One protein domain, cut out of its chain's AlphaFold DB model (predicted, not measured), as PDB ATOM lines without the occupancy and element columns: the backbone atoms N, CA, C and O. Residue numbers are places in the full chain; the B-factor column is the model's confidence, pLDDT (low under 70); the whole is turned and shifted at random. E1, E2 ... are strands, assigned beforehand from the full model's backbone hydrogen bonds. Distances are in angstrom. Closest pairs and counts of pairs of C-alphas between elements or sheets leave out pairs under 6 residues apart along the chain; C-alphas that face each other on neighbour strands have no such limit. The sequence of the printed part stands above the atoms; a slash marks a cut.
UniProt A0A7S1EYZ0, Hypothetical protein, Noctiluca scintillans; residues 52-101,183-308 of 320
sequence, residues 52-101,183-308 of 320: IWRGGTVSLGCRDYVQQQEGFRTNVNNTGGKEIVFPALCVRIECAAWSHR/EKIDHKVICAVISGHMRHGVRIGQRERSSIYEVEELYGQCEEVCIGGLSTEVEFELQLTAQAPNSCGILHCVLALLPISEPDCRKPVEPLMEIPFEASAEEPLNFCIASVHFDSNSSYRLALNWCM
ATOM      1  N   ILE A  52     188.071 189.678 150.583       76.50
ATOM      2  CA  ILE A  52     188.085 190.939 149.837       76.50
ATOM      3  C   ILE A  52     188.509 190.643 148.398       76.50
ATOM      4  O   ILE A  52     189.615 190.166 148.139       76.50
ATOM      5  N   TRP A  53     187.649 191.000 147.455       71.94
ATOM      6  CA  TRP A  53     187.817 190.792 146.030       71.94
ATOM      7  C   TRP A  53     187.957 192.135 145.292       71.94
ATOM      8  O   TRP A  53     187.121 193.035 145.415       71.94
ATOM      9  N   ARG A  54     189.057 192.284 144.539       68.75
ATOM     10  CA  ARG A  54     189.387 193.459 143.712       68.75
ATOM     11  C   ARG A  54     189.652 193.007 142.274       68.75
ATOM     12  O   ARG A  54     190.791 192.707 141.928       68.75
ATOM     13  N   GLY A  55     188.596 192.937 141.468       67.06
ATOM     14  CA  GLY A  55     188.677 192.590 140.046       67.06
ATOM     15  C   GLY A  55     188.909 191.100 139.756       67.06
ATOM     16  O   GLY A  55     189.405 190.333 140.583       67.06
ATOM     17  N   GLY A  56     188.509 190.668 138.559       80.06
ATOM     18  CA  GLY A  56     188.633 189.285 138.078       80.06
ATOM     19  C   GLY A  56     187.287 188.584 137.895       80.06
ATOM     20  O   GLY A  56     186.294 189.226 137.569       80.06
ATOM     21  N   THR A  57     187.258 187.266 138.104       89.50
ATOM     22  CA  THR A  57     186.036 186.447 138.062       89.50
ATOM     23  C   THR A  57     185.955 185.598 139.330       89.50
ATOM     24  O   THR A  57     186.921 184.916 139.669       89.50
ATOM     25  N   VAL A  58     184.805 185.585 140.001       93.31
ATOM     26  CA  VAL A  58     184.523 184.756 141.185       93.31
ATOM     27  C   VAL A  58     183.396 183.769 140.889       93.31
ATOM     28  O   VAL A  58     182.472 184.095 140.155       93.31
ATOM     29  N   SER A  59     183.461 182.556 141.442       95.69
ATOM     30  CA  SER A  59     182.343 181.603 141.421       95.69
ATOM     31  C   SER A  59     181.554 181.684 142.730       95.69
ATOM     32  O   SER A  59     182.150 181.670 143.813       95.69
ATOM     33  N   LEU A  60     180.231 181.792 142.617       94.81
ATOM     34  CA  LEU A  60     179.270 181.978 143.701       94.81
ATOM     35  C   LEU A  60     178.240 180.840 143.667       94.81
ATOM     36  O   LEU A  60     177.720 180.499 142.603       94.81
ATOM     37  N   GLY A  61     177.983 180.226 144.821       93.94
ATOM     38  CA  GLY A  61     176.912 179.249 145.005       93.94
ATOM     39  C   GLY A  61     175.550 179.907 145.233       93.94
ATOM     40  O   GLY A  61     175.436 181.125 145.328       93.94
ATOM     41  N   CYS A  62     174.509 179.088 145.382       93.69
ATOM     42  CA  CYS A  62     173.112 179.534 145.492       93.69
ATOM     43  C   CYS A  62     172.781 180.530 146.618       93.69
ATOM     44  O   CYS A  62     171.784 181.248 146.522       93.69
ATOM     45  N   ARG A  63     173.575 180.555 147.694       93.94
ATOM     46  CA  ARG A  63     173.393 181.444 148.857       93.94
ATOM     47  C   ARG A  63     174.505 182.474 149.001       93.94
ATOM     48  O   ARG A  63     174.502 183.240 149.963       93.94
ATOM     49  N   ASP A  64     175.461 182.460 148.083       95.12
ATOM     50  CA  ASP A  64     176.564 183.399 148.117       95.12
ATOM     51  C   ASP A  64     176.121 184.726 147.508       95.12
ATOM     52  O   ASP A  64     175.271 184.782 146.617       95.12
ATOM     53  N   TYR A  65     176.714 185.811 147.983       96.00
ATOM     54  CA  TYR A  65     176.530 187.125 147.386       96.00
ATOM     55  C   TYR A  65     177.809 187.943 147.493       96.00
ATOM     56  O   TYR A  65     178.680 187.678 148.323       96.00
ATOM     57  N   VAL A  66     177.927 188.950 146.636       95.69
ATOM     58  CA  VAL A  66     178.986 189.954 146.729       95.69
ATOM     59  C   VAL A  66     178.381 191.299 147.067       95.69
ATOM     60  O   VAL A  66     177.333 191.665 146.538       95.69
ATOM     61  N   GLN A  67     179.053 192.046 147.934       95.44
ATOM     62  CA  GLN A  67     178.641 193.390 148.312       95.44
ATOM     63  C   GLN A  67     179.840 194.330 148.282       95.44
ATOM     64  O   GLN A  67     180.922 193.997 148.759       95.44
ATOM     65  N   GLN A  68     179.650 195.519 147.726       94.19
ATOM     66  CA  GLN A  68     180.632 196.593 147.767       94.19
ATOM     67  C   GLN A  68     180.972 196.923 149.230       94.19
ATOM     68  O   GLN A  68     180.076 197.214 150.020       94.19
ATOM     69  N   GLN A  69     182.257 196.895 149.589       89.50
ATOM     70  CA  GLN A  69     182.737 197.094 150.959       89.50
ATOM     71  C   GLN A  69     182.498 198.526 151.450       89.50
ATOM     72  O   GLN A  69     181.979 198.740 152.542       89.50
ATOM     73  N   GLU A  70     182.883 199.507 150.636       89.75
ATOM     74  CA  GLU A  70     182.720 200.929 150.927       89.75
ATOM     75  C   GLU A  70     181.746 201.521 149.915       89.75
ATOM     76  O   GLU A  70     182.057 201.608 148.727       89.75
ATOM     77  N   GLY A  71     180.549 201.862 150.389       90.69
ATOM     78  CA  GLY A  71     179.482 202.390 149.549       90.69
ATOM     79  C   GLY A  71     179.709 203.849 149.185       90.69
ATOM     80  O   GLY A  71     180.451 204.581 149.846       90.69
ATOM     81  N   PHE A  72     179.036 204.283 148.131       92.50
ATOM     82  CA  PHE A  72     179.077 205.663 147.696       92.50
ATOM     83  C   PHE A  72     178.351 206.573 148.687       92.50
ATOM     84  O   PHE A  72     177.278 206.247 149.186       92.50
ATOM     85  N   ARG A  73     178.941 207.739 148.959       90.56
ATOM     86  CA  ARG A  73     178.346 208.789 149.791       90.56
ATOM     87  C   ARG A  73     178.301 210.085 149.002       90.56
ATOM     88  O   ARG A  73     179.290 210.476 148.380       90.56
ATOM     89  N   THR A  74     177.177 210.784 149.060       82.19
ATOM     90  CA  THR A  74     177.057 212.116 148.468       82.19
ATOM     91  C   THR A  74     177.645 213.141 149.429       82.19
ATOM     92  O   THR A  74     177.113 213.371 150.513       82.19
ATOM     93  N   ASN A  75     178.757 213.774 149.060       75.19
ATOM     94  CA  ASN A  75     179.314 214.852 149.874       75.19
ATOM     95  C   ASN A  75     178.457 216.117 149.700       75.19
ATOM     96  O   ASN A  75     178.582 216.825 148.700       75.19
ATOM     97  N   VAL A  76     177.607 216.394 150.693       61.69
ATOM     98  CA  VAL A  76     176.609 217.486 150.711       61.69
ATOM     99  C   VAL A  76     177.222 218.862 150.428       61.69
ATOM    100  O   VAL A  76     176.601 219.721 149.808       61.69
ATOM    101  N   ASN A  77     178.477 219.070 150.825       66.25
ATOM    102  CA  ASN A  77     179.071 220.404 150.876       66.25
ATOM    103  C   ASN A  77     179.544 220.964 149.524       66.25
ATOM    104  O   ASN A  77     179.982 222.109 149.491       66.25
ATOM    105  N   ASN A  78     179.513 220.194 148.426       59.66
ATOM    106  CA  ASN A  78     180.270 220.566 147.218       59.66
ATOM    107  C   ASN A  78     179.518 220.478 145.882       59.66
ATOM    108  O   ASN A  78     180.132 220.703 144.839       59.66
ATOM    109  N   THR A  79     178.226 220.144 145.870       63.78
ATOM    110  CA  THR A  79     177.525 219.824 144.610       63.78
ATOM    111  C   THR A  79     176.580 220.899 144.095       63.78
ATOM    112  O   THR A  79     176.214 220.829 142.929       63.78
ATOM    113  N   GLY A  80     176.235 221.931 144.874       70.56
ATOM    114  CA  GLY A  80     175.482 223.092 144.366       70.56
ATOM    115  C   GLY A  80     174.178 222.738 143.633       70.56
ATOM    116  O   GLY A  80     173.827 223.410 142.670       70.56
ATOM    117  N   GLY A  81     173.507 221.650 144.032       75.06
ATOM    118  CA  GLY A  81     172.294 221.147 143.372       75.06
ATOM    119  C   GLY A  81     172.530 220.310 142.107       75.06
ATOM    120  O   GLY A  81     171.570 219.898 141.466       75.06
ATOM    121  N   LYS A  82     173.783 220.053 141.721       83.25
ATOM    122  CA  LYS A  82     174.117 219.270 140.530       83.25
ATOM    123  C   LYS A  82     173.964 217.769 140.788       83.25
ATOM    124  O   LYS A  82     174.358 217.273 141.841       83.25
ATOM    125  N   GLU A  83     173.455 217.068 139.782       89.50
ATOM    126  CA  GLU A  83     173.449 215.609 139.706       89.50
ATOM    127  C   GLU A  83     174.870 215.031 139.818       89.50
ATOM    128  O   GLU A  83     175.827 215.519 139.201       89.50
ATOM    129  N   ILE A  84     174.996 213.987 140.634       90.31
ATOM    130  CA  ILE A  84     176.209 213.220 140.881       90.31
ATOM    131  C   ILE A  84     176.080 211.907 140.116       90.31
ATOM    132  O   ILE A  84     175.161 211.130 140.357       90.31
ATOM    133  N   VAL A  85     177.028 211.647 139.223       90.81
ATOM    134  CA  VAL A  85     177.131 210.386 138.484       90.81
ATOM    135  C   VAL A  85     178.279 209.589 139.093       90.81
ATOM    136  O   VAL A  85     179.417 210.066 139.114       90.81
ATOM    137  N   PHE A  86     177.988 208.408 139.634       91.56
ATOM    138  CA  PHE A  86     179.014 207.519 140.189       91.56
ATOM    139  C   PHE A  86     179.731 206.744 139.070       91.56
ATOM    140  O   PHE A  86     179.256 206.737 137.938       91.56
ATOM    141  N   PRO A  87     180.884 206.102 139.315       90.94
ATOM    142  CA  PRO A  87     181.454 205.168 138.344       90.94
ATOM    143  C   PRO A  87     180.446 204.070 137.973       90.94
ATOM    144  O   PRO A  87     179.767 203.537 138.853       90.94
ATOM    145  N   ALA A  88     180.347 203.735 136.686       92.25
ATOM    146  CA  ALA A  88     179.510 202.626 136.238       92.25
ATOM    147  C   ALA A  88     180.150 201.293 136.644       92.25
ATOM    148  O   ALA A  88     181.374 201.165 136.655       92.25
ATOM    149  N   LEU A  89     179.334 200.290 136.943       94.56
ATOM    150  CA  LEU A  89     179.773 198.928 137.220       94.56
ATOM    151  C   LEU A  89     179.427 198.044 136.022       94.56
ATOM    152  O   LEU A  89     178.254 197.767 135.787       94.56
ATOM    153  N   CYS A  90     180.428 197.587 135.275       95.19
ATOM    154  CA  CYS A  90     180.242 196.514 134.307       95.19
ATOM    155  C   CYS A  90     180.087 195.189 135.055       95.19
ATOM    156  O   CYS A  90     180.921 194.824 135.892       95.19
ATOM    157  N   VAL A  91     178.994 194.497 134.752       96.88
ATOM    158  CA  VAL A  91     178.596 193.235 135.354       96.88
ATOM    159  C   VAL A  91     178.538 192.184 134.263       96.88
ATOM    160  O   VAL A  91     177.797 192.320 133.292       96.88
ATOM    161  N   ARG A  92     179.284 191.100 134.463       97.69
ATOM    162  CA  ARG A  92     179.246 189.926 133.598       97.69
ATOM    163  C   ARG A  92     178.890 188.692 134.403       97.69
ATOM    164  O   ARG A  92     179.594 188.349 135.356       97.69
ATOM    165  N   ILE A  93     177.810 188.036 134.004       98.12
ATOM    166  CA  ILE A  93     177.262 186.858 134.671       98.12
ATOM    167  C   ILE A  93     177.384 185.683 133.714       98.12
ATOM    168  O   ILE A  93     176.824 185.713 132.624       98.12
ATOM    169  N   GLU A  94     178.080 184.637 134.142       97.69
ATOM    170  CA  GLU A  94     178.202 183.377 133.417       97.69
ATOM    171  C   GLU A  94     177.521 182.269 134.230       97.69
ATOM    172  O   GLU A  94     177.860 182.029 135.391       97.69
ATOM    173  N   CYS A  95     176.554 181.580 133.635       96.12
ATOM    174  CA  CYS A  95     175.838 180.482 134.267       96.12
ATOM    175  C   CYS A  95     175.639 179.340 133.269       96.12
ATOM    176  O   CYS A  95     175.106 179.527 132.175       96.12
ATOM    177  N   ALA A  96     176.049 178.130 133.658       94.00
ATOM    178  CA  ALA A  96     175.907 176.945 132.813       94.00
ATOM    179  C   ALA A  96     174.441 176.498 132.664       94.00
ATOM    180  O   ALA A  96     174.080 175.876 131.664       94.00
ATOM    181  N   ALA A  97     173.602 176.789 133.664       94.06
ATOM    182  CA  ALA A  97     172.191 176.432 133.675       94.06
ATOM    183  C   ALA A  97     171.356 177.485 134.412       94.06
ATOM    184  O   ALA A  97     171.444 177.639 135.628       94.06
ATOM    185  N   TRP A  98     170.480 178.159 133.671       96.12
ATOM    186  CA  TRP A  98     169.549 179.159 134.199       96.12
ATOM    187  C   TRP A  98     168.209 178.587 134.660       96.12
ATOM    188  O   TRP A  98     167.280 179.321 134.970       96.12
ATOM    189  N   SER A  99     168.078 177.267 134.692       94.69
ATOM    190  CA  SER A  99     166.920 176.612 135.283       94.69
ATOM    191  C   SER A  99     167.265 175.193 135.697       94.69
ATOM    192  O   SER A  99     168.137 174.548 135.105       94.69
ATOM    193  N   HIS A 100     166.536 174.688 136.683       93.25
ATOM    194  CA  HIS A 100     166.542 173.277 137.039       93.25
ATOM    195  C   HIS A 100     165.112 172.740 137.107       93.25
ATOM    196  O   HIS A 100     164.130 173.467 136.961       93.25
ATOM    197  N   ARG A 101     164.996 171.423 137.257       90.50
ATOM    198  CA  ARG A 101     163.716 170.736 137.410       90.50
ATOM    199  C   ARG A 101     163.656 170.141 138.800       90.50
ATOM    200  O   ARG A 101     164.407 169.214 139.095       90.50
ATOM    201  N   GLU A 183     158.426 170.578 138.037       88.69
ATOM    202  CA  GLU A 183     158.337 172.025 137.969       88.69
ATOM    203  C   GLU A 183     159.694 172.580 137.548       88.69
ATOM    204  O   GLU A 183     160.734 172.232 138.114       88.69
ATOM    205  N   LYS A 184     159.687 173.374 136.476       91.19
ATOM    206  CA  LYS A 184     160.872 174.095 136.024       91.19
ATOM    207  C   LYS A 184     161.012 175.325 136.909       91.19
ATOM    208  O   LYS A 184     160.084 176.123 136.980       91.19
ATOM    209  N   ILE A 185     162.153 175.443 137.570       92.94
ATOM    210  CA  ILE A 185     162.492 176.574 138.422       92.94
ATOM    211  C   ILE A 185     163.543 177.388 137.685       92.94
ATOM    212  O   ILE A 185     164.630 176.881 137.397       92.94
ATOM    213  N   ASP A 186     163.195 178.629 137.360       95.69
ATOM    214  CA  ASP A 186     164.074 179.555 136.657       95.69
ATOM    215  C   ASP A 186     164.969 180.292 137.652       95.69
ATOM    216  O   ASP A 186     164.518 180.896 138.626       95.69
ATOM    217  N   HIS A 187     166.269 180.213 137.407       96.50
ATOM    218  CA  HIS A 187     167.295 180.876 138.187       96.50
ATOM    219  C   HIS A 187     167.348 182.354 137.820       96.50
ATOM    220  O   HIS A 187     167.330 182.711 136.639       96.50
ATOM    221  N   LYS A 188     167.478 183.211 138.833       97.56
ATOM    222  CA  LYS A 188     167.646 184.651 138.639       97.56
ATOM    223  C   LYS A 188     168.836 185.162 139.439       97.56
ATOM    224  O   LYS A 188     169.086 184.713 140.557       97.56
ATOM    225  N   VAL A 189     169.561 186.120 138.878       98.12
ATOM    226  CA  VAL A 189     170.600 186.878 139.577       98.12
ATOM    227  C   VAL A 189     170.073 188.282 139.834       98.12
ATOM    228  O   VAL A 189     169.619 188.971 138.926       98.12
ATOM    229  N   ILE A 190     170.103 188.692 141.094       98.31
ATOM    230  CA  ILE A 190     169.772 190.034 141.550       98.31
ATOM    231  C   ILE A 190     171.005 190.910 141.424       98.31
ATOM    232  O   ILE A 190     172.054 190.565 141.964       98.31
ATOM    233  N   CYS A 191     170.844 192.074 140.803       98.44
ATOM    234  CA  CYS A 191     171.827 193.147 140.831       98.44
ATOM    235  C   CYS A 191     171.165 194.404 141.393       98.44
ATOM    236  O   CYS A 191     170.213 194.915 140.803       98.44
ATOM    237  N   ALA A 192     171.634 194.881 142.544       98.25
ATOM    238  CA  ALA A 192     170.964 195.936 143.292       98.25
ATOM    239  C   ALA A 192     171.933 196.928 143.935       98.25
ATOM    240  O   ALA A 192     173.102 196.625 144.166       98.25
ATOM    241  N   VAL A 193     171.404 198.096 144.285       98.19
ATOM    242  CA  VAL A 193     171.987 199.027 145.249       98.19
ATOM    243  C   VAL A 193     171.231 198.892 146.569       98.19
ATOM    244  O   VAL A 193     170.000 198.852 146.597       98.19
ATOM    245  N   ILE A 194     171.977 198.800 147.665       97.62
ATOM    246  CA  ILE A 194     171.464 198.793 149.033       97.62
ATOM    247  C   ILE A 194     171.523 200.220 149.579       97.62
ATOM    248  O   ILE A 194     172.593 200.831 149.549       97.62
ATOM    249  N   SER A 195     170.396 200.709 150.104       95.06
ATOM    250  CA  SER A 195     170.315 201.891 150.975       95.06
ATOM    251  C   SER A 195     169.656 201.469 152.283       95.06
ATOM    252  O   SER A 195     168.500 201.036 152.284       95.06
ATOM    253  N   GLY A 196     170.406 201.515 153.383       93.31
ATOM    254  CA  GLY A 196     169.914 201.083 154.691       93.31
ATOM    255  C   GLY A 196     169.501 199.608 154.679       93.31
ATOM    256  O   GLY A 196     170.345 198.713 154.602       93.31
ATOM    257  N   HIS A 197     168.192 199.351 154.743       92.00
ATOM    258  CA  HIS A 197     167.604 198.005 154.703       92.00
ATOM    259  C   HIS A 197     166.919 197.659 153.373       92.00
ATOM    260  O   HIS A 197     166.442 196.535 153.205       92.00
ATOM    261  N   MET A 198     166.859 198.601 152.433       96.06
ATOM    262  CA  MET A 198     166.166 198.433 151.159       96.06
ATOM    263  C   MET A 198     167.129 198.033 150.040       96.06
ATOM    264  O   MET A 198     168.320 198.344 150.079       96.06
ATOM    265  N   ARG A 199     166.607 197.322 149.035       97.19
ATOM    266  CA  ARG A 199     167.347 196.904 147.838       97.19
ATOM    267  C   ARG A 199     166.624 197.420 146.605       97.19
ATOM    268  O   ARG A 199     165.475 197.063 146.392       97.19
ATOM    269  N   HIS A 200     167.310 198.187 145.774       97.88
ATOM    270  CA  HIS A 200     166.757 198.750 144.543       97.88
ATOM    271  C   HIS A 200     167.552 198.212 143.362       97.88
ATOM    272  O   HIS A 200     168.778 198.293 143.366       97.88
ATOM    273  N   GLY A 201     166.893 197.604 142.379       98.12
ATOM    274  CA  GLY A 201     167.614 196.889 141.334       98.12
ATOM    275  C   GLY A 201     166.764 195.949 140.511       98.12
ATOM    276  O   GLY A 201     165.535 195.989 140.546       98.12
ATOM    277  N   VAL A 202     167.459 195.083 139.789       98.50
ATOM    278  CA  VAL A 202     166.873 194.172 138.810       98.50
ATOM    279  C   VAL A 202     167.107 192.713 139.179       98.50
ATOM    280  O   VAL A 202     168.065 192.372 139.881       98.50
ATOM    281  N   ARG A 203     166.243 191.843 138.661       98.00
ATOM    282  CA  ARG A 203     166.455 190.405 138.529       98.00
ATOM    283  C   ARG A 203     166.725 190.096 137.069       98.00
ATOM    284  O   ARG A 203     165.979 190.535 136.204       98.00
ATOM    285  N   ILE A 204     167.754 189.305 136.821       98.06
ATOM    286  CA  ILE A 204     168.139 188.874 135.481       98.06
ATOM    287  C   ILE A 204     168.029 187.363 135.439       98.06
ATOM    288  O   ILE A 204     168.601 186.681 136.292       98.06
ATOM    289  N   GLY A 205     167.282 186.847 134.476       97.12
ATOM    290  CA  GLY A 205     167.081 185.419 134.270       97.12
ATOM    291  C   GLY A 205     167.127 185.054 132.795       97.12
ATOM    292  O   GLY A 205     167.197 185.910 131.916       97.12
ATOM    293  N   GLN A 206     167.084 183.756 132.525       95.75
ATOM    294  CA  GLN A 206     167.043 183.236 131.167       95.75
ATOM    295  C   GLN A 206     166.006 182.114 131.113       95.75
ATOM    296  O   GLN A 206     166.222 181.008 131.617       95.75
ATOM    297  N   ARG A 207     164.848 182.407 130.523       87.12
ATOM    298  CA  ARG A 207     163.730 181.464 130.471       87.12
ATOM    299  C   ARG A 207     164.011 180.266 129.571       87.12
ATOM    300  O   ARG A 207     163.607 179.143 129.877       87.12
ATOM    301  N   GLU A 208     164.721 180.466 128.469       87.00
ATOM    302  CA  GLU A 208     165.049 179.421 127.497       87.00
ATOM    303  C   GLU A 208     166.557 179.362 127.250       87.00
ATOM    304  O   GLU A 208     167.278 180.281 127.607       87.00
ATOM    305  N   ARG A 209     167.066 178.300 126.612       82.38
ATOM    306  CA  ARG A 209     168.484 178.227 126.201       82.38
ATOM    307  C   ARG A 209     168.743 179.112 124.973       82.38
ATOM    308  O   ARG A 209     169.151 178.615 123.924       82.38
ATOM    309  N   SER A 210     168.434 180.398 125.087       91.25
ATOM    310  CA  SER A 210     168.542 181.408 124.037       91.25
ATOM    311  C   SER A 210     169.621 182.436 124.384       91.25
ATOM    312  O   SER A 210     170.146 182.474 125.486       91.25
ATOM    313  N   SER A 211     169.973 183.301 123.444       95.12
ATOM    314  CA  SER A 211     170.871 184.435 123.701       95.12
ATOM    315  C   SER A 211     170.131 185.660 124.261       95.12
ATOM    316  O   SER A 211     170.620 186.776 124.119       95.12
ATOM    317  N   ILE A 212     168.934 185.476 124.830       96.69
ATOM    318  CA  ILE A 212     168.062 186.556 125.302       96.69
ATOM    319  C   ILE A 212     167.782 186.344 126.787       96.69
ATOM    320  O   ILE A 212     167.340 185.271 127.198       96.69
ATOM    321  N   TYR A 213     168.044 187.383 127.569       97.81
ATOM    322  CA  TYR A 213     167.871 187.425 129.011       97.81
ATOM    323  C   TYR A 213     166.718 188.350 129.362       97.81
ATOM    324  O   TYR A 213     166.624 189.455 128.830       97.81
ATOM    325  N   GLU A 214     165.866 187.885 130.265       97.50
ATOM    326  CA  GLU A 214     164.724 188.615 130.803       97.50
ATOM    327  C   GLU A 214     165.200 189.430 132.008       97.50
ATOM    328  O   GLU A 214     165.874 188.899 132.902       97.50
ATOM    329  N   VAL A 215     164.885 190.724 132.017       98.06
ATOM    330  CA  VAL A 215     165.240 191.644 133.094       98.06
ATOM    331  C   VAL A 215     163.987 192.280 133.668       98.06
ATOM    332  O   VAL A 215     163.257 193.002 132.993       98.06
ATOM    333  N   GLU A 216     163.786 192.041 134.955       97.88
ATOM    334  CA  GLU A 216     162.646 192.526 135.721       97.88
ATOM    335  C   GLU A 216     163.137 193.434 136.843       97.88
ATOM    336  O   GLU A 216     164.152 193.156 137.485       97.88
ATOM    337  N   GLU A 217     162.387 194.476 137.169       97.62
ATOM    338  CA  GLU A 217     162.619 195.209 138.409       97.62
ATOM    339  C   GLU A 217     162.307 194.319 139.632       97.62
ATOM    340  O   GLU A 217     161.358 193.532 139.629       97.62
ATOM    341  N   LEU A 218     163.069 194.458 140.724       96.31
ATOM    342  CA  LEU A 218     162.897 193.655 141.943       96.31
ATOM    343  C   LEU A 218     161.477 193.681 142.526       96.31
ATOM    344  O   LEU A 218     161.046 192.685 143.116       96.31
ATOM    345  N   TYR A 219     160.745 194.777 142.362       94.75
ATOM    346  CA  TYR A 219     159.383 194.916 142.882       94.75
ATOM    347  C   TYR A 219     158.308 194.899 141.787       94.75
ATOM    348  O   TYR A 219     157.133 195.056 142.106       94.75
ATOM    349  N   GLY A 220     158.694 194.666 140.526       91.50
ATOM    350  CA  GLY A 220     157.770 194.514 139.399       91.50
ATOM    351  C   GLY A 220     156.919 195.752 139.101       91.50
ATOM    352  O   GLY A 220     155.772 195.602 138.685       91.50
ATOM    353  N   GLN A 221     157.431 196.958 139.359       90.31
ATOM    354  CA  GLN A 221     156.727 198.209 139.064       90.31
ATOM    355  C   GLN A 221     157.003 198.676 137.625       90.31
ATOM    356  O   GLN A 221     156.148 199.323 137.018       90.31
ATOM    357  N   CYS A 222     158.163 198.320 137.069       90.12
ATOM    358  CA  CYS A 222     158.540 198.569 135.679       90.12
ATOM    359  C   CYS A 222     158.175 197.414 134.731       90.12
ATOM    360  O   CYS A 222     158.054 196.257 135.136       90.12
ATOM    361  N   GLU A 223     158.040 197.746 133.442       93.38
ATOM    362  CA  GLU A 223     157.910 196.767 132.359       93.38
ATOM    363  C   GLU A 223     159.190 195.929 132.228       93.38
ATOM    364  O   GLU A 223     160.300 196.430 132.408       93.38
ATOM    365  N   GLU A 224     159.023 194.644 131.928       94.62
ATOM    366  CA  GLU A 224     160.128 193.725 131.673       94.62
ATOM    367  C   GLU A 224     160.877 194.122 130.394       94.62
ATOM    368  O   GLU A 224     160.268 194.430 129.368       94.62
ATOM    369  N   VAL A 225     162.208 194.084 130.439       97.12
ATOM    370  CA  VAL A 225     163.061 194.371 129.278       97.12
ATOM    371  C   VAL A 225     163.959 193.185 128.962       97.12
ATOM    372  O   VAL A 225     164.236 192.345 129.813       97.12
ATOM    373  N   CYS A 226     164.429 193.107 127.719       97.19
ATOM    374  CA  CYS A 226     165.290 192.022 127.260       97.19
ATOM    375  C   CYS A 226     166.714 192.510 126.983       97.19
ATOM    376  O   CYS A 226     166.911 193.563 126.377       97.19
ATOM    377  N   ILE A 227     167.706 191.699 127.357       97.00
ATOM    378  CA  ILE A 227     169.124 191.921 127.040       97.00
ATOM    379  C   ILE A 227     169.658 190.764 126.202       97.00
ATOM    380  O   ILE A 227     169.413 189.597 126.497       97.00
ATOM    381  N   GLY A 228     170.407 191.089 125.149       96.81
ATOM    382  CA  GLY A 228     171.134 190.101 124.355       96.81
ATOM    383  C   GLY A 228     172.446 189.675 125.021       96.81
ATOM    384  O   GLY A 228     173.140 190.492 125.617       96.81
ATOM    385  N   GLY A 229     172.816 188.407 124.873       96.12
ATOM    386  CA  GLY A 229     174.083 187.864 125.357       96.12
ATOM    387  C   GLY A 229     174.494 186.588 124.621       96.12
ATOM    388  O   GLY A 229     174.025 186.282 123.523       96.12
ATOM    389  N   LEU A 230     175.373 185.806 125.236       95.75
ATOM    390  CA  LEU A 230     175.661 184.434 124.821       95.75
ATOM    391  C   LEU A 230     174.671 183.471 125.487       95.75
ATOM    392  O   LEU A 230     173.943 183.839 126.403       95.75
ATOM    393  N   SER A 231     174.662 182.207 125.073       94.62
ATOM    394  CA  SER A 231     173.761 181.192 125.639       94.62
ATOM    395  C   SER A 231     173.972 180.918 127.134       94.62
ATOM    396  O   SER A 231     173.078 180.378 127.780       94.62
ATOM    397  N   THR A 232     175.141 181.264 127.675       96.06
ATOM    398  CA  THR A 232     175.514 181.055 129.082       96.06
ATOM    399  C   THR A 232     176.061 182.309 129.749       96.06
ATOM    400  O   THR A 232     176.456 182.242 130.907       96.06
ATOM    401  N   GLU A 233     176.144 183.432 129.038       97.06
ATOM    402  CA  GLU A 233     176.790 184.651 129.522       97.06
ATOM    403  C   GLU A 233     175.984 185.888 129.130       97.06
ATOM    404  O   GLU A 233     175.535 186.006 127.991       97.06
ATOM    405  N   VAL A 234     175.834 186.820 130.065       97.69
ATOM    406  CA  VAL A 234     175.243 188.140 129.829       97.69
ATOM    407  C   VAL A 234     176.136 189.211 130.438       97.69
ATOM    408  O   VAL A 234     176.686 189.030 131.526       97.69
ATOM    409  N   GLU A 235     176.284 190.320 129.722       97.50
ATOM    410  CA  GLU A 235     177.121 191.449 130.117       97.50
ATOM    411  C   GLU A 235     176.343 192.757 129.941       97.50
ATOM    412  O   GLU A 235     175.658 192.954 128.936       97.50
ATOM    413  N   PHE A 236     176.413 193.633 130.938       97.31
ATOM    414  CA  PHE A 236     175.713 194.919 130.973       97.31
ATOM    415  C   PHE A 236     176.406 195.875 131.949       97.31
ATOM    416  O   PHE A 236     177.294 195.489 132.710       97.31
ATOM    417  N   GLU A 237     175.992 197.137 131.941       96.44
ATOM    418  CA  GLU A 237     176.488 198.155 132.863       96.44
ATOM    419  C   GLU A 237     175.382 198.617 133.815       96.44
ATOM    420  O   GLU A 237     174.226 198.781 133.431       96.44
ATOM    421  N   LEU A 238     175.755 198.866 135.067       97.31
ATOM    422  CA  LEU A 238     174.914 199.523 136.058       97.31
ATOM    423  C   LEU A 238     175.467 200.910 136.351       97.31
ATOM    424  O   LEU A 238     176.625 201.059 136.739       97.31
ATOM    425  N   GLN A 239     174.628 201.924 136.205       96.25
ATOM    426  CA  GLN A 239     174.988 203.314 136.436       96.25
ATOM    427  C   GLN A 239     174.096 203.884 137.533       96.25
ATOM    428  O   GLN A 239     172.889 204.011 137.360       96.25
ATOM    429  N   LEU A 240     174.699 204.240 138.668       96.38
ATOM    430  CA  LEU A 240     174.005 204.951 139.737       96.38
ATOM    431  C   LEU A 240     174.177 206.460 139.535       96.38
ATOM    432  O   LEU A 240     175.307 206.941 139.376       96.38
ATOM    433  N   THR A 241     173.074 207.198 139.575       95.38
ATOM    434  CA  THR A 241     173.069 208.657 139.698       95.38
ATOM    435  C   THR A 241     172.310 209.070 140.953       95.38
ATOM    436  O   THR A 241     171.415 208.367 141.423       95.38
ATOM    437  N   ALA A 242     172.709 210.192 141.543       95.00
ATOM    438  CA  ALA A 242     172.039 210.771 142.697       95.00
ATOM    439  C   ALA A 242     171.972 212.288 142.561       95.00
ATOM    440  O   ALA A 242     172.955 212.949 142.218       95.00
ATOM    441  N   GLN A 243     170.816 212.858 142.868       93.19
ATOM    442  CA  GLN A 243     170.674 214.300 143.012       93.19
ATOM    443  C   GLN A 243     171.267 214.760 144.346       93.19
ATOM    444  O   GLN A 243     171.423 213.979 145.286       93.19
ATOM    445  N   ALA A 244     171.614 216.045 144.432       90.50
ATOM    446  CA  ALA A 244     172.003 216.632 145.709       90.50
ATOM    447  C   ALA A 244     170.864 216.460 146.734       90.50
ATOM    448  O   ALA A 244     169.695 216.573 146.355       90.50
ATOM    449  N   PRO A 245     171.183 216.208 148.015       91.81
ATOM    450  CA  PRO A 245     170.151 215.988 149.012       91.81
ATOM    451  C   PRO A 245     169.299 217.233 149.204       91.81
ATOM    452  O   PRO A 245     169.802 218.361 149.205       91.81
ATOM    453  N   ASN A 246     168.001 217.019 149.392       91.50
ATOM    454  CA  ASN A 246     167.085 218.092 149.744       91.50
ATOM    455  C   ASN A 246     167.307 218.557 151.200       91.50
ATOM    456  O   ASN A 246     168.137 218.023 151.936       91.50
ATOM    457  N   SER A 247     166.548 219.562 151.646       90.50
ATOM    458  CA  SER A 247     166.659 220.114 153.006       90.50
ATOM    459  C   SER A 247     166.370 219.105 154.123       90.50
ATOM    460  O   SER A 247     166.749 219.347 155.264       90.50
ATOM    461  N   CYS A 248     165.698 217.996 153.807       93.62
ATOM    462  CA  CYS A 248     165.413 216.905 154.737       93.62
ATOM    463  C   CYS A 248     166.505 215.823 154.729       93.62
ATOM    464  O   CYS A 248     166.362 214.822 155.422       93.62
ATOM    465  N   GLY A 249     167.575 215.995 153.943       92.31
ATOM    466  CA  GLY A 249     168.645 215.008 153.815       92.31
ATOM    467  C   GLY A 249     168.279 213.805 152.943       92.31
ATOM    468  O   GLY A 249     168.944 212.782 153.042       92.31
ATOM    469  N   ILE A 250     167.247 213.903 152.099       94.25
ATOM    470  CA  ILE A 250     166.839 212.819 151.197       94.25
ATOM    471  C   ILE A 250     167.498 213.013 149.833       94.25
ATOM    472  O   ILE A 250     167.470 214.110 149.266       94.25
ATOM    473  N   LEU A 251     168.077 211.936 149.316       95.00
ATOM    474  CA  LEU A 251     168.617 211.803 147.973       95.00
ATOM    475  C   LEU A 251     167.564 211.197 147.049       95.00
ATOM    476  O   LEU A 251     166.984 210.163 147.374       95.00
ATOM    477  N   HIS A 252     167.389 211.793 145.873       96.06
ATOM    478  CA  HIS A 252     166.705 211.140 144.761       96.06
ATOM    479  C   HIS A 252     167.754 210.439 143.902       96.06
ATOM    480  O   HIS A 252     168.615 211.094 143.308       96.06
ATOM    481  N   CYS A 253     167.696 209.115 143.878       97.56
ATOM    482  CA  CYS A 253     168.646 208.253 143.197       97.56
ATOM    483  C   CYS A 253     167.979 207.566 142.006       97.56
ATOM    484  O   CYS A 253     166.782 207.280 142.029       97.56
ATOM    485  N   VAL A 254     168.769 207.261 140.981       97.88
ATOM    486  CA  VAL A 254     168.344 206.430 139.854       97.88
ATOM    487  C   VAL A 254     169.415 205.382 139.604       97.88
ATOM    488  O   VAL A 254     170.591 205.706 139.429       97.88
ATOM    489  N   LEU A 255     169.012 204.113 139.605       98.25
ATOM    490  CA  LEU A 255     169.843 203.020 139.113       98.25
ATOM    491  C   LEU A 255     169.428 202.705 137.677       98.25
ATOM    492  O   LEU A 255     168.328 202.212 137.440       98.25
ATOM    493  N   ALA A 256     170.316 202.985 136.732       97.69
ATOM    494  CA  ALA A 256     170.114 202.709 135.321       97.69
ATOM    495  C   ALA A 256     170.835 201.422 134.900       97.69
ATOM    496  O   ALA A 256     172.004 201.206 135.231       97.69
ATOM    497  N   LEU A 257     170.134 200.592 134.131       97.75
ATOM    498  CA  LEU A 257     170.658 199.428 133.430       97.75
ATOM    499  C   LEU A 257     171.016 199.846 132.003       97.75
ATOM    500  O   LEU A 257     170.138 200.179 131.207       97.75
ATOM    501  N   LEU A 258     172.302 199.837 131.675       96.44
ATOM    502  CA  LEU A 258     172.817 200.243 130.373       96.44
ATOM    503  C   LEU A 258     173.282 199.007 129.584       96.44
ATOM    504  O   LEU A 258     173.905 198.109 130.160       96.44
ATOM    505  N   PRO A 259     173.053 198.953 128.261       95.06
ATOM    506  CA  PRO A 259     173.690 197.956 127.418       95.06
ATOM    507  C   PRO A 259     175.199 198.229 127.326       95.06
ATOM    508  O   PRO A 259     175.652 199.380 127.412       95.06
ATOM    509  N   ILE A 260     175.984 197.171 127.098       91.81
ATOM    510  CA  ILE A 260     177.422 197.318 126.850       91.81
ATOM    511  C   ILE A 260     177.628 198.192 125.623       91.81
ATOM    512  O   ILE A 260     177.095 197.949 124.542       91.81
ATOM    513  N   SER A 261     178.378 199.266 125.833       83.94
ATOM    514  CA  SER A 261     178.635 200.268 124.811       83.94
ATOM    515  C   SER A 261     179.924 199.918 124.087       83.94
ATOM    516  O   SER A 261     180.935 199.631 124.725       83.94
ATOM    517  N   GLU A 262     179.917 199.972 122.756       80.00
ATOM    518  CA  GLU A 262     181.166 199.854 122.007       80.00
ATOM    519  C   GLU A 262     182.119 200.996 122.408       80.00
ATOM    520  O   GLU A 262     181.677 202.146 122.518       80.00
ATOM    521  N   PRO A 263     183.421 200.719 122.606       74.00
ATOM    522  CA  PRO A 263     184.384 201.692 123.130       74.00
ATOM    523  C   PRO A 263     184.519 202.950 122.258       74.00
ATOM    524  O   PRO A 263     184.847 204.024 122.764       74.00
ATOM    525  N   ASP A 264     184.219 202.837 120.963       76.94
ATOM    526  CA  ASP A 264     184.294 203.940 120.002       76.94
ATOM    527  C   ASP A 264     182.978 204.727 119.868       76.94
ATOM    528  O   ASP A 264     182.913 205.746 119.164       76.94
ATOM    529  N   CYS A 265     181.910 204.295 120.545       73.19
ATOM    530  CA  CYS A 265     180.610 204.933 120.432       73.19
ATOM    531  C   CYS A 265     180.572 206.233 121.246       73.19
ATOM    532  O   CYS A 265     180.474 206.248 122.470       73.19
ATOM    533  N   ARG A 266     180.625 207.369 120.543       76.19
ATOM    534  CA  ARG A 266     180.556 208.712 121.154       76.19
ATOM    535  C   ARG A 266     179.152 209.120 121.596       76.19
ATOM    536  O   ARG A 266     178.990 210.199 122.166       76.19
ATOM    537  N   LYS A 267     178.130 208.335 121.255       82.06
ATOM    538  CA  LYS A 267     176.748 208.662 121.603       82.06
ATOM    539  C   LYS A 267     176.480 208.260 123.053       82.06
ATOM    540  O   LYS A 267     176.957 207.208 123.476       82.06
ATOM    541  N   PRO A 268     175.727 209.076 123.812       81.00
ATOM    542  CA  PRO A 268     175.213 208.631 125.095       81.00
ATOM    543  C   PRO A 268     174.372 207.380 124.856       81.00
ATOM    544  O   PRO A 268     173.615 207.304 123.888       81.00
ATOM    545  N   VAL A 269     174.574 206.389 125.709       89.38
ATOM    546  CA  VAL A 269     173.863 205.124 125.614       89.38
ATOM    547  C   VAL A 269     172.577 205.257 126.402       89.38
ATOM    548  O   VAL A 269     172.605 205.660 127.563       89.38
ATOM    549  N   GLU A 270     171.468 204.985 125.726       93.75
ATOM    550  CA  GLU A 270     170.141 205.044 126.320       93.75
ATOM    551  C   GLU A 270     169.971 203.877 127.304       93.75
ATOM    552  O   GLU A 270     170.358 202.747 126.977       93.75
ATOM    553  N   PRO A 271     169.458 204.134 128.518       96.31
ATOM    554  CA  PRO A 271     169.197 203.079 129.480       96.31
ATOM    555  C   PRO A 271     168.086 202.158 128.988       96.31
ATOM    556  O   PRO A 271     167.085 202.602 128.437       96.31
ATOM    557  N   LEU A 272     168.261 200.860 129.228       96.56
ATOM    558  CA  LEU A 272     167.218 199.865 128.989       96.56
ATOM    559  C   LEU A 272     166.136 199.943 130.064       96.56
ATOM    560  O   LEU A 272     164.971 199.703 129.785       96.56
ATOM    561  N   MET A 273     166.535 200.258 131.295       97.94
ATOM    562  CA  MET A 273     165.646 200.375 132.443       97.94
ATOM    563  C   MET A 273     166.232 201.377 133.434       97.94
ATOM    564  O   MET A 273     167.442 201.385 133.669       97.94
ATOM    565  N   GLU A 274     165.373 202.193 134.036       97.81
ATOM    566  CA  GLU A 274     165.727 203.124 135.104       97.81
ATOM    567  C   GLU A 274     164.868 202.837 136.331       97.81
ATOM    568  O   GLU A 274     163.647 202.741 136.236       97.81
ATOM    569  N   ILE A 275     165.517 202.708 137.485       98.19
ATOM    570  CA  ILE A 275     164.864 202.396 138.754       98.19
ATOM    571  C   ILE A 275     165.053 203.595 139.678       98.19
ATOM    572  O   ILE A 275     166.129 203.738 140.275       98.19
ATOM    573  N   PRO A 276     164.054 204.487 139.778       97.88
ATOM    574  CA  PRO A 276     164.104 205.602 140.706       97.88
ATOM    575  C   PRO A 276     163.884 205.111 142.140       97.88
ATOM    576  O   PRO A 276     163.041 204.254 142.399       97.88
ATOM    577  N   PHE A 277     164.624 205.673 143.089       97.88
ATOM    578  CA  PHE A 277     164.419 205.424 144.513       97.88
ATOM    579  C   PHE A 277     164.880 206.606 145.365       97.88
ATOM    580  O   PHE A 277     165.634 207.470 144.917       97.88
ATOM    581  N   GLU A 278     164.421 206.641 146.610       97.12
ATOM    582  CA  GLU A 278     164.839 207.633 147.596       97.12
ATOM    583  C   GLU A 278     165.732 206.982 148.649       97.12
ATOM    584  O   GLU A 278     165.491 205.852 149.071       97.12
ATOM    585  N   ALA A 279     166.774 207.698 149.061       96.94
ATOM    586  CA  ALA A 279     167.744 207.235 150.046       96.94
ATOM    587  C   ALA A 279     168.089 208.349 151.038       96.94
ATOM    588  O   ALA A 279     168.034 209.532 150.704       96.94
ATOM    589  N   SER A 280     168.487 207.988 152.256       95.25
ATOM    590  CA  SER A 280     169.041 208.965 153.198       95.25
ATOM    591  C   SER A 280     170.459 209.360 152.780       95.25
ATOM    592  O   SER A 280     171.284 208.504 152.473       95.25
ATOM    593  N   ALA A 281     170.787 210.652 152.830       92.38
ATOM    594  CA  ALA A 281     172.135 211.152 152.545       92.38
ATOM    595  C   ALA A 281     173.194 210.690 153.562       92.38
ATOM    596  O   ALA A 281     174.395 210.783 153.294       92.38
ATOM    597  N   GLU A 282     172.766 210.216 154.733       91.88
ATOM    598  CA  GLU A 282     173.657 209.677 155.766       91.88
ATOM    599  C   GLU A 282     174.084 208.231 155.472       91.88
ATOM    600  O   GLU A 282     175.142 207.775 155.938       91.88
ATOM    601  N   GLU A 283     173.285 207.522 154.673       93.19
ATOM    602  CA  GLU A 283     173.488 206.121 154.343       93.19
ATOM    603  C   GLU A 283     174.441 205.960 153.152       93.19
ATOM    604  O   GLU A 283     174.365 206.697 152.166       93.19
ATOM    605  N   PRO A 284     175.378 205.002 153.218       94.75
ATOM    606  CA  PRO A 284     176.151 204.621 152.051       94.75
ATOM    607  C   PRO A 284     175.274 203.834 151.066       94.75
ATOM    608  O   PRO A 284     174.467 202.999 151.467       94.75
ATOM    609  N   LEU A 285     175.485 204.071 149.772       96.06
ATOM    610  CA  LEU A 285     174.862 203.322 148.685       96.06
ATOM    611  C   LEU A 285     175.820 202.219 148.225       96.06
ATOM    612  O   LEU A 285     176.891 202.510 147.688       96.06
ATOM    613  N   ASN A 286     175.463 200.955 148.453       96.19
ATOM    614  CA  ASN A 286     176.339 199.809 148.186       96.19
ATOM    615  C   ASN A 286     175.787 198.924 147.068       96.19
ATOM    616  O   ASN A 286     174.673 198.422 147.181       96.19
ATOM    617  N   PHE A 287     176.584 198.631 146.042       97.25
ATOM    618  CA  PHE A 287     176.230 197.585 145.082       97.25
ATOM    619  C   PHE A 287     176.238 196.197 145.739       97.25
ATOM    620  O   PHE A 287     177.140 195.868 146.512       97.25
ATOM    621  N   CYS A 288     175.248 195.372 145.412       97.44
ATOM    622  CA  CYS A 288     175.095 194.003 145.887       97.44
ATOM    623  C   CYS A 288     174.579 193.104 144.762       97.44
ATOM    624  O   CYS A 288     173.626 193.455 144.064       97.44
ATOM    625  N   ILE A 289     175.214 191.943 144.589       97.75
ATOM    626  CA  ILE A 289     174.837 190.952 143.579       97.75
ATOM    627  C   ILE A 289     174.671 189.597 144.255       97.75
ATOM    628  O   ILE A 289     175.592 189.108 144.910       97.75
ATOM    629  N   ALA A 290     173.497 188.998 144.087       97.50
ATOM    630  CA  ALA A 290     173.087 187.766 144.760       97.50
ATOM    631  C   ALA A 290     172.270 186.876 143.818       97.50
ATOM    632  O   ALA A 290     171.685 187.370 142.861       97.50
ATOM    633  N   SER A 291     172.161 185.582 144.099       96.06
ATOM    634  CA  SER A 291     171.265 184.673 143.370       96.06
ATOM    635  C   SER A 291     169.931 184.446 144.077       96.06
ATOM    636  O   SER A 291     169.839 184.509 145.302       96.06
ATOM    637  N   VAL A 292     168.899 184.103 143.302       94.44
ATOM    638  CA  VAL A 292     167.605 183.610 143.786       94.44
ATOM    639  C   VAL A 292     167.175 182.403 142.954       94.44
ATOM    640  O   VAL A 292     167.421 182.344 141.750       94.44
ATOM    641  N   HIS A 293     166.538 181.434 143.616       91.62
ATOM    642  CA  HIS A 293     166.039 180.179 143.034       91.62
ATOM    643  C   HIS A 293     167.110 179.206 142.520       91.62
ATOM    644  O   HIS A 293     166.765 178.175 141.952       91.62
ATOM    645  N   PHE A 294     168.395 179.487 142.750       92.62
ATOM    646  CA  PHE A 294     169.464 178.524 142.496       92.62
ATOM    647  C   PHE A 294     169.334 177.341 143.463       92.62
ATOM    648  O   PHE A 294     169.175 177.538 144.670       92.62
ATOM    649  N   ASP A 295     169.432 176.117 142.945       92.69
ATOM    650  CA  ASP A 295     169.534 174.928 143.789       92.69
ATOM    651  C   ASP A 295     170.925 174.832 144.441       92.69
ATOM    652  O   ASP A 295     171.882 175.491 144.036       92.69
ATOM    653  N   SER A 296     171.062 173.969 145.446       90.88
ATOM    654  CA  SER A 296     172.320 173.773 146.181       90.88
ATOM    655  C   SER A 296     173.511 173.352 145.316       90.88
ATOM    656  O   SER A 296     174.648 173.542 145.739       90.88
ATOM    657  N   ASN A 297     173.264 172.765 144.140       90.94
ATOM    658  CA  ASN A 297     174.316 172.318 143.226       90.94
ATOM    659  C   ASN A 297     174.597 173.328 142.109       90.94
ATOM    660  O   ASN A 297     175.545 173.145 141.343       90.94
ATOM    661  N   SER A 298     173.788 174.382 142.003       92.56
ATOM    662  CA  SER A 298     173.982 175.432 141.021       92.56
ATOM    663  C   SER A 298     174.955 176.477 141.531       92.56
ATOM    664  O   SER A 298     174.999 176.847 142.707       92.56
ATOM    665  N   SER A 299     175.733 176.980 140.587       95.38
ATOM    666  CA  SER A 299     176.655 178.079 140.791       95.38
ATOM    667  C   SER A 299     176.664 178.955 139.551       95.38
ATOM    668  O   SER A 299     176.300 178.516 138.457       95.38
ATOM    669  N   TYR A 300     177.083 180.197 139.730       97.06
ATOM    670  CA  TYR A 300     177.335 181.129 138.643       97.06
ATOM    671  C   TYR A 300     178.705 181.767 138.841       97.06
ATOM    672  O   TYR A 300     179.286 181.736 139.931       97.06
ATOM    673  N   ARG A 301     179.261 182.310 137.764       97.50
ATOM    674  CA  ARG A 301     180.495 183.082 137.799       97.50
ATOM    675  C   ARG A 301     180.158 184.538 137.543       97.50
ATOM    676  O   ARG A 301     179.314 184.859 136.712       97.50
ATOM    677  N   LEU A 302     180.818 185.404 138.288       97.19
ATOM    678  CA  LEU A 302     180.596 186.834 138.268       97.19
ATOM    679  C   LEU A 302     181.925 187.535 138.023       97.19
ATOM    680  O   LEU A 302     182.900 187.268 138.727       97.19
ATOM    681  N   ALA A 303     181.963 188.433 137.047       95.94
ATOM    682  CA  ALA A 303     183.061 189.371 136.862       95.94
ATOM    683  C   ALA A 303     182.523 190.798 136.957       95.94
ATOM    684  O   ALA A 303     181.511 191.121 136.339       95.94
ATOM    685  N   LEU A 304     183.198 191.627 137.752       94.44
ATOM    686  CA  LEU A 304     182.820 193.008 138.030       94.44
ATOM    687  C   LEU A 304     183.997 193.916 137.727       94.44
ATOM    688  O   LEU A 304     185.109 193.660 138.195       94.44
ATOM    689  N   ASN A 305     183.739 194.978 136.973       91.81
ATOM    690  CA  ASN A 305     184.742 195.978 136.638       91.81
ATOM    691  C   ASN A 305     184.126 197.373 136.717       91.81
ATOM    692  O   ASN A 305     183.057 197.613 136.161       91.81
ATOM    693  N   TRP A 306     184.808 198.309 137.372       90.75
ATOM    694  CA  TRP A 306     184.395 199.708 137.354       90.75
ATOM    695  C   TRP A 306     184.775 200.352 136.018       90.75
ATOM    696  O   TRP A 306     185.940 200.360 135.620       90.75
ATOM    697  N   CYS A 307     183.785 200.913 135.332       85.94
ATOM    698  CA  CYS A 307     183.934 201.607 134.065       85.94
ATOM    699  C   CYS A 307     183.940 203.121 134.296       85.94
ATOM    700  O   CYS A 307     182.950 203.722 134.718       85.94
ATOM    701  N   MET A 308     185.059 203.763 133.961       77.19
ATOM    702  CA  MET A 308     185.176 205.219 133.947       77.19
ATOM    703  C   MET A 308     184.873 205.721 132.534       77.19
ATOM    704  O   MET A 308     185.747 205.686 131.669       77.19
TER     705      MET A 308
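Overview. This is residues 52 to 101 and 183 to 308 of the 320 residues of the protein "Hypothetical protein" of Noctiluca scintillans (UniProt A0A7S1EYZ0). Two strongly twisted sheets of six strands each stand face to face as a sandwich, their strands nearly lined up, at 5 degrees, but their best planes 34 degrees apart. A short strand pair, E4 and E5, lies at one end of the longest axis, the link of residues 69 to 87 reaches to the opposite end, and residues 262 to 268 stick out. The printed part has 176 residues, with no named helix and 14 named strands, E1 to E14 in number order along the chain; the class is all strand. The large sheets, E1 E14 E3 E10 E11 E12 and E2 E13 E6 E7 E8 E9, are antiparallel. The whole is compact, with a radius of gyration of the C-alphas of 16.5 A and spans of 52 by 37 by 33 A.

Arrangement. The first sheet begins with edge strand E1, residues 57 to 61, neighbour of E14, residues 299 to 307; N 58 and O 302, 2.8 A apart, are within hydrogen-bond range. Next come E3, residues 88 to 94, with N 90 and O 305 at 2.8 A, and E10, residues 233 to 242, with N 91 and O 236 at 2.8 A. E11, residues 250 to 259, with N 237 and O 258 at 2.9 A, and edge strand E12, residues 273 to 280, with N 251 and O 279 at 2.8 A, complete a meander with E10, each strand the antiparallel neighbour of the one before. The second sheet begins with edge strand E2, residues 65 to 68, and E13, residues 285 to 292, with N 66 and O 289 at 2.9 A. E6, residues 188 to 195, follows, with N 190 and O 290 at 2.7 A. A second meander runs from E6 through E7, residues 198 to 205, and E8, residues 212 to 217, to edge strand E9, residues 225 to 228; its pairs include N 191 and O 202 at 2.9 A, N 203 and O 216 at 2.7 A, and N 213 and O 227 at 2.8 A. E7 bends by 53 degrees at residue 201, and the closest C-alphas of E7 and E12, those of Gly 201 and Ile 275, are 6.7 A apart. E4, residues 99 to 101, pairs with E5, residues 183 to 186, with N 100 and O 185 at 3.0 A, and E5 runs on into E6 at 47 degrees.

Along the chain. E1 begins at C-alpha 57 (186.036, 186.447, 138.062). E10 and E11 measure 29.6 A and 28.9 A, and E14 measures 25.5 A, ending at C-alpha 307 (183.934, 201.607, 134.065).

Size, cuts and confidence. The C-alphas of Gly 80 and Glu 183, the two farthest apart, are 54.2 A apart. Residues 102 to 182 are not printed, and C-alphas 101 and 183 are 5.6 A apart across the cut. The links E2 to E3 and E11 to E12 are long. Residues 54 to 55 and 76 to 79 have pLDDT under 70.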